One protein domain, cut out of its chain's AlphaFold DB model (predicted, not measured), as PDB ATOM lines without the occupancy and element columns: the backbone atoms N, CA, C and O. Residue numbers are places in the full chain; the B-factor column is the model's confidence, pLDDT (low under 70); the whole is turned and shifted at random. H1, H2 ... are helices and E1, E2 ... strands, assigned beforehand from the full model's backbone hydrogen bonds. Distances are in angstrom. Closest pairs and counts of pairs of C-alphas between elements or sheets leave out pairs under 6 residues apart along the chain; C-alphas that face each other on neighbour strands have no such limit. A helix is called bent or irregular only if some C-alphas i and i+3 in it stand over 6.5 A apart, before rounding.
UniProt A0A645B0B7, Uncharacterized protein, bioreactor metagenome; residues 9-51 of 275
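This is residues 9 to 51 of the 275 residues of an uncharacterized protein of bioreactor metagenome (UniProt A0A645B0B7). This is a flat, open V with one arm made of a strand hairpin, E1 and E2, and the other of a single helix, H1, which sticks out on its own. A link that follows E2 joins the two arms, the space between them is empty, and the turn of the hairpin, residues 16 to 21, sticks out at the far end of its arm. The printed part has 43 residues, with two named strands and one named helix in the order E1, E2, H1; the sheet has the order E1 - E2 and is antiparallel, and the class is mixed, helices and strands. The whole is extended, with a radius of gyration of the C-alphas of 14.7 A and spans of 37 by 30 by 8 A.

Find C-alpha 9 at (179.957, -20.546, 181.085); here E1 begins, and it runs through residues 9 to 13, 10.7 A from first to last C-alpha. Go on past C-alpha 18 at (179.974, -38.842, 169.059) to E2, residues 24 to 28, which is 13.1 A long. Then look for C-alpha 34 at (176.776, -2.732, 181.359), where H1 begins; it holds residues 34 to 49, is 22.0 A long and ends at C-alpha 49, at (158.379, -8.360, 170.622).

Look first at E1 and E2, a hairpin of antiparallel neighbour strands with 161 degrees between their N-to-C directions. The C-alphas of Val 9 and Ile 27 face each other at 4.7 A, and those of Arg 12 and Leu 25 at 4.9 A. Among the backbone pairs within hydrogen-bond range you will find N 10 and O 26 at 2.9 A, and N 26 and O 11 at 3.0 A. The link from E1 to E2 is short, with 10 residues, and the link from E2 to H1 is tight, with 5 residues. E1 and H1 are apart. Residues 30 to 51, of which 34 to 49 belong to H1, stand free. In H1, which is not bent, every O i to N i+4 pair is within hydrogen-bond range.

The two C-alphas farthest apart, those of Asn 18 and Leu 34, are 38.3 A from each other, and the C-alphas of Val 9 and Ala 51, the first and last printed, are 26.5 A apart. The printed part has no cut, and neither of its two links is long. Read the B-factor column for the model's confidence: the mean pLDDT of the printed part is 72.9, and 17 residues are under 70, namely residue 9, residue 11, residues 14 to 17, residues 27 to 32 and residues 47 to 51.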
ATOM      1  N   VAL A   9     180.035 -19.948 182.424       69.06
ATOM      2  CA  VAL A   9     179.957 -20.546 181.085       69.06
ATOM      3  C   VAL A   9     179.213 -19.576 180.162       69.06
ATOM      4  O   VAL A   9     178.083 -19.190 180.464       69.06
ATOM      5  N   ILE A  10     179.854 -19.151 179.071       71.94
ATOM      6  CA  ILE A  10     179.268 -18.244 178.067       71.94
ATOM      7  C   ILE A  10     178.665 -19.024 176.906       71.94
ATOM      8  O   ILE A  10     177.609 -18.661 176.400       71.94
ATOM      9  N   GLU A  11     179.312 -20.112 176.511       68.94
ATOM     10  CA  GLU A  11     178.871 -20.943 175.403       68.94
ATOM     11  C   GLU A  11     179.055 -22.407 175.778       68.94
ATOM     12  O   GLU A  11     180.032 -22.783 176.437       68.94
ATOM     13  N   ARG A  12     178.080 -23.225 175.388       74.75
ATOM     14  CA  ARG A  12     178.091 -24.665 175.607       74.75
ATOM     15  C   ARG A  12     177.788 -25.349 174.290       74.75
ATOM     16  O   ARG A  12     176.630 -25.425 173.886       74.75
ATOM     17  N   GLU A  13     178.827 -25.886 173.676       73.56
ATOM     18  CA  GLU A  13     178.708 -26.717 172.489       73.56
ATOM     19  C   GLU A  13     178.623 -28.183 172.931       73.56
ATOM     20  O   GLU A  13     179.415 -28.655 173.754       73.56
ATOM     21  N   ARG A  14     177.611 -28.903 172.438       64.31
ATOM     22  CA  ARG A  14     177.437 -30.334 172.696       64.31
ATOM     23  C   ARG A  14     177.348 -31.081 171.379       64.31
ATOM     24  O   ARG A  14     176.379 -30.902 170.647       64.31
ATOM     25  N   ASP A  15     178.320 -31.952 171.136       69.00
ATOM     26  CA  ASP A  15     178.201 -32.996 170.124       69.00
ATOM     27  C   ASP A  15     177.286 -34.096 170.681       69.00
ATOM     28  O   ASP A  15     177.646 -34.838 171.595       69.00
ATOM     29  N   LEU A  16     176.057 -34.143 170.168       69.62
ATOM     30  CA  LEU A  16     175.018 -35.076 170.609       69.62
ATOM     31  C   LEU A  16     175.209 -36.495 170.047       69.62
ATOM     32  O   LEU A  16     174.464 -37.389 170.443       69.62
ATOM     33  N   ILE A  17     176.162 -36.701 169.129       67.69
ATOM     34  CA  ILE A  17     176.305 -37.946 168.364       67.69
ATOM     35  C   ILE A  17     177.547 -38.723 168.801       67.69
ATOM     36  O   ILE A  17     177.428 -39.904 169.121       67.69
ATOM     37  N   ASN A  18     178.727 -38.093 168.846       71.19
ATOM     38  CA  ASN A  18     179.974 -38.842 169.059       71.19
ATOM     39  C   ASN A  18     180.476 -38.825 170.506       71.19
ATOM     40  O   ASN A  18     181.002 -39.832 170.964       71.19
ATOM     41  N   ASN A  19     180.313 -37.714 171.234       72.81
ATOM     42  CA  ASN A  19     180.792 -37.577 172.617       72.81
ATOM     43  C   ASN A  19     179.836 -36.725 173.480       72.81
ATOM     44  O   ASN A  19     180.183 -35.622 173.907       72.81
ATOM     45  N   PRO A  20     178.638 -37.244 173.810       71.81
ATOM     46  CA  PRO A  20     177.640 -36.511 174.596       71.81
ATOM     47  C   PRO A  20     178.073 -36.226 176.047       71.81
ATOM     48  O   PRO A  20     177.479 -35.373 176.715       71.81
ATOM     49  N   TRP A  21     179.101 -36.929 176.533       75.50
ATOM     50  CA  TRP A  21     179.604 -36.845 177.906       75.50
ATOM     51  C   TRP A  21     180.675 -35.768 178.122       75.50
ATOM     52  O   TRP A  21     180.943 -35.438 179.274       75.50
ATOM     53  N   ASP A  22     181.247 -35.192 177.057       75.31
ATOM     54  CA  ASP A  22     182.352 -34.223 177.148       75.31
ATOM     55  C   ASP A  22     182.021 -32.905 176.416       75.31
ATOM     56  O   ASP A  22     182.432 -32.680 175.275       75.31
ATOM     57  N   PRO A  23     181.188 -32.033 177.018       75.19
ATOM     58  CA  PRO A  23     180.800 -30.773 176.401       75.19
ATOM     59  C   PRO A  23     181.962 -29.775 176.395       75.19
ATOM     60  O   PRO A  23     182.554 -29.484 177.435       75.19
ATOM     61  N   LYS A  24     182.204 -29.133 175.250       74.81
ATOM     62  CA  LYS A  24     183.151 -28.021 175.158       74.81
ATOM     63  C   LYS A  24     182.511 -26.765 175.753       74.81
ATOM     64  O   LYS A  24     181.481 -26.285 175.275       74.81
ATOM     65  N   LEU A  25     183.107 -26.248 176.827       73.50
ATOM     66  CA  LEU A  25     182.624 -25.064 177.542       73.50
ATOM     67  C   LEU A  25     183.550 -23.876 177.279       73.50
ATOM     68  O   LEU A  25     184.727 -23.910 177.640       73.50
ATOM     69  N   THR A  26     183.014 -22.799 176.709       73.88
ATOM     70  CA  THR A  26     183.739 -21.528 176.613       73.88
ATOM     71  C   THR A  26     183.469 -20.728 177.880       73.88
ATOM     72  O   THR A  26     182.347 -20.280 178.138       73.88
ATOM     73  N   ILE A  27     184.507 -20.566 178.695       65.94
ATOM     74  CA  ILE A  27     184.451 -19.870 179.980       65.94
ATOM     75  C   ILE A  27     185.039 -18.472 179.797       65.94
ATOM     76  O   ILE A  27     186.087 -18.310 179.175       65.94
ATOM     77  N   SER A  28     184.391 -17.454 180.358       64.88
ATOM     78  CA  SER A  28     184.961 -16.107 180.404       64.88
ATOM     79  C   SER A  28     185.088 -15.620 181.833       64.88
ATOM     80  O   SER A  28     184.172 -15.746 182.642       64.88
ATOM     81  N   THR A  29     186.234 -15.015 182.115       61.31
ATOM     82  CA  THR A  29     186.567 -14.373 183.389       61.31
ATOM     83  C   THR A  29     186.341 -12.860 183.352       61.31
ATOM     84  O   THR A  29     186.667 -12.164 184.312       61.31
ATOM     85  N   ARG A  30     185.798 -12.316 182.250       64.56
ATOM     86  CA  ARG A  30     185.562 -10.873 182.118       64.56
ATOM     87  C   ARG A  30     184.345 -10.455 182.957       64.56
ATOM     88  O   ARG A  30     183.290 -11.078 182.820       64.56
ATOM     89  N   PRO A  31     184.447  -9.393 183.782       61.88
ATOM     90  CA  PRO A  31     183.293  -8.849 184.485       61.88
ATOM     91  C   PRO A  31     182.227  -8.431 183.468       61.88
ATOM     92  O   PRO A  31     182.538  -7.846 182.429       61.88
ATOM     93  N   ILE A  32     180.968  -8.774 183.751       63.28
ATOM     94  CA  ILE A  32     179.827  -8.400 182.914       63.28
ATOM     95  C   ILE A  32     179.791  -6.877 182.850       63.28
ATOM     96  O   ILE A  32     179.543  -6.205 183.848       63.28
ATOM     97  N   THR A  33     180.060  -6.333 181.670       72.81
ATOM     98  CA  THR A  33     179.938  -4.900 181.434       72.81
ATOM     99  C   THR A  33     178.461  -4.535 181.304       72.81
ATOM    100  O   THR A  33     177.634  -5.366 180.917       72.81
ATOM    101  N   LEU A  34     178.124  -3.271 181.580       74.19
ATOM    102  CA  LEU A  34     176.776  -2.732 181.359       74.19
ATOM    103  C   LEU A  34     176.280  -3.044 179.931       74.19
ATOM    104  O   LEU A  34     175.117  -3.369 179.716       74.19
ATOM    105  N   THR A  35     177.197  -3.040 178.961       78.00
ATOM    106  CA  THR A  35     176.958  -3.393 177.558       78.00
ATOM    107  C   THR A  35     176.428  -4.817 177.379       78.00
ATOM    108  O   THR A  35     175.476  -5.010 176.632       78.00
ATOM    109  N   ASN A  36     176.983  -5.807 178.084       76.25
ATOM    110  CA  ASN A  36     176.523  -7.196 177.989       76.25
ATOM    111  C   ASN A  36     175.111  -7.361 178.572       76.25
ATOM    112  O   ASN A  36     174.288  -8.061 177.994       76.25
ATOM    113  N   GLN A  37     174.797  -6.662 179.670       80.31
ATOM    114  CA  GLN A  37     173.438  -6.658 180.227       80.31
ATOM    115  C   GLN A  37     172.435  -5.999 179.276       80.31
ATOM    116  O   GLN A  37     171.315  -6.483 179.138       80.31
ATOM    117  N   ILE A  38     172.840  -4.929 178.585       85.06
ATOM    118  CA  ILE A  38     172.018  -4.273 177.562       85.06
ATOM    119  C   ILE A  38     171.791  -5.204 176.364       85.06
ATOM    120  O   ILE A  38     170.683  -5.226 175.837       85.06
ATOM    121  N   ILE A  39     172.790  -5.983 175.940       83.69
ATOM    122  CA  ILE A  39     172.635  -6.967 174.856       83.69
ATOM    123  C   ILE A  39     171.656  -8.073 175.269       83.69
ATOM    124  O   ILE A  39     170.713  -8.338 174.528       83.69
ATOM    125  N   ASP A  40     171.804  -8.643 176.467       83.69
ATOM    126  CA  ASP A  40     170.886  -9.666 176.990       83.69
ATOM    127  C   ASP A  40     169.452  -9.132 177.149       83.69
ATOM    128  O   ASP A  40     168.481  -9.850 176.899       83.69
ATOM    129  N   LEU A  41     169.298  -7.874 177.582       84.81
ATOM    130  CA  LEU A  41     167.997  -7.207 177.681       84.81
ATOM    131  C   LEU A  41     167.395  -6.943 176.303       84.81
ATOM    132  O   LEU A  41     166.215  -7.207 176.112       84.81
ATOM    133  N   LYS A  42     168.194  -6.484 175.335       84.81
ATOM    134  CA  LYS A  42     167.746  -6.305 173.949       84.81
ATOM    135  C   LYS A  42     167.331  -7.625 173.323       84.81
ATOM    136  O   LYS A  42     166.297  -7.659 172.675       84.81
ATOM    137  N   GLN A  43     168.080  -8.706 173.541       81.94
ATOM    138  CA  GLN A  43     167.699 -10.025 173.041       81.94
ATOM    139  C   GLN A  43     166.398 -10.509 173.674       81.94
ATOM    140  O   GLN A  43     165.503 -10.920 172.950       81.94
ATOM    141  N   ARG A  44     166.232 -10.390 174.997       82.50
ATOM    142  CA  ARG A  44     164.960 -10.734 175.651       82.50
ATOM    143  C   ARG A  44     163.799  -9.865 175.177       82.50
ATOM    144  O   ARG A  44     162.717 -10.398 174.964       82.50
ATOM    145  N   ASN A  45     164.022  -8.568 174.981       80.69
ATOM    146  CA  ASN A  45     162.990  -7.666 174.484       80.69
ATOM    147  C   ASN A  45     162.613  -7.992 173.032       80.69
ATOM    148  O   ASN A  45     161.436  -8.104 172.733       80.69
ATOM    149  N   LEU A  46     163.592  -8.274 172.167       75.06
ATOM    150  CA  LEU A  46     163.358  -8.752 170.800       75.06
ATOM    151  C   LEU A  46     162.596 -10.080 170.781       75.06
ATOM    152  O   LEU A  46     161.720 -10.269 169.948       75.06
ATOM    153  N   THR A  47     162.901 -11.002 171.697       69.88
ATOM    154  CA  THR A  47     162.167 -12.268 171.817       69.88
ATOM    155  C   THR A  47     160.730 -12.050 172.289       69.88
ATOM    156  O   THR A  47     159.850 -12.785 171.860       69.88
ATOM    157  N   LEU A  48     160.473 -11.056 173.142       69.19
ATOM    158  CA  LEU A  48     159.124 -10.701 173.598       69.19
ATOM    159  C   LEU A  48     158.325  -9.944 172.528       69.19
ATOM    160  O   LEU A  48     157.135 -10.196 172.375       69.19
ATOM    161  N   GLU A  49     158.974  -9.063 171.766       68.31
ATOM    162  CA  GLU A  49     158.379  -8.360 170.622       68.31
ATOM    163  C   GLU A  49     158.085  -9.317 169.456       68.31
ATOM    164  O   GLU A  49     157.071  -9.165 168.781       68.31
ATOM    165  N   ASN A  50     158.922 -10.343 169.256       66.00
ATOM    166  CA  ASN A  50     158.705 -11.406 168.267       66.00
ATOM    167  C   ASN A  50     157.918 -12.608 168.813       66.00
ATOM    168  O   ASN A  50     157.677 -13.563 168.067       66.00
ATOM    169  N   ALA A  51     157.535 -12.613 170.094       64.50
ATOM    170  CA  ALA A  51     156.662 -13.652 170.618       64.50
ATOM    171  C   ALA A  51     155.291 -13.506 169.942       64.50
ATOM    172  O   ALA A  51     154.786 -12.386 169.840       64.50
TER     173      ALA A  51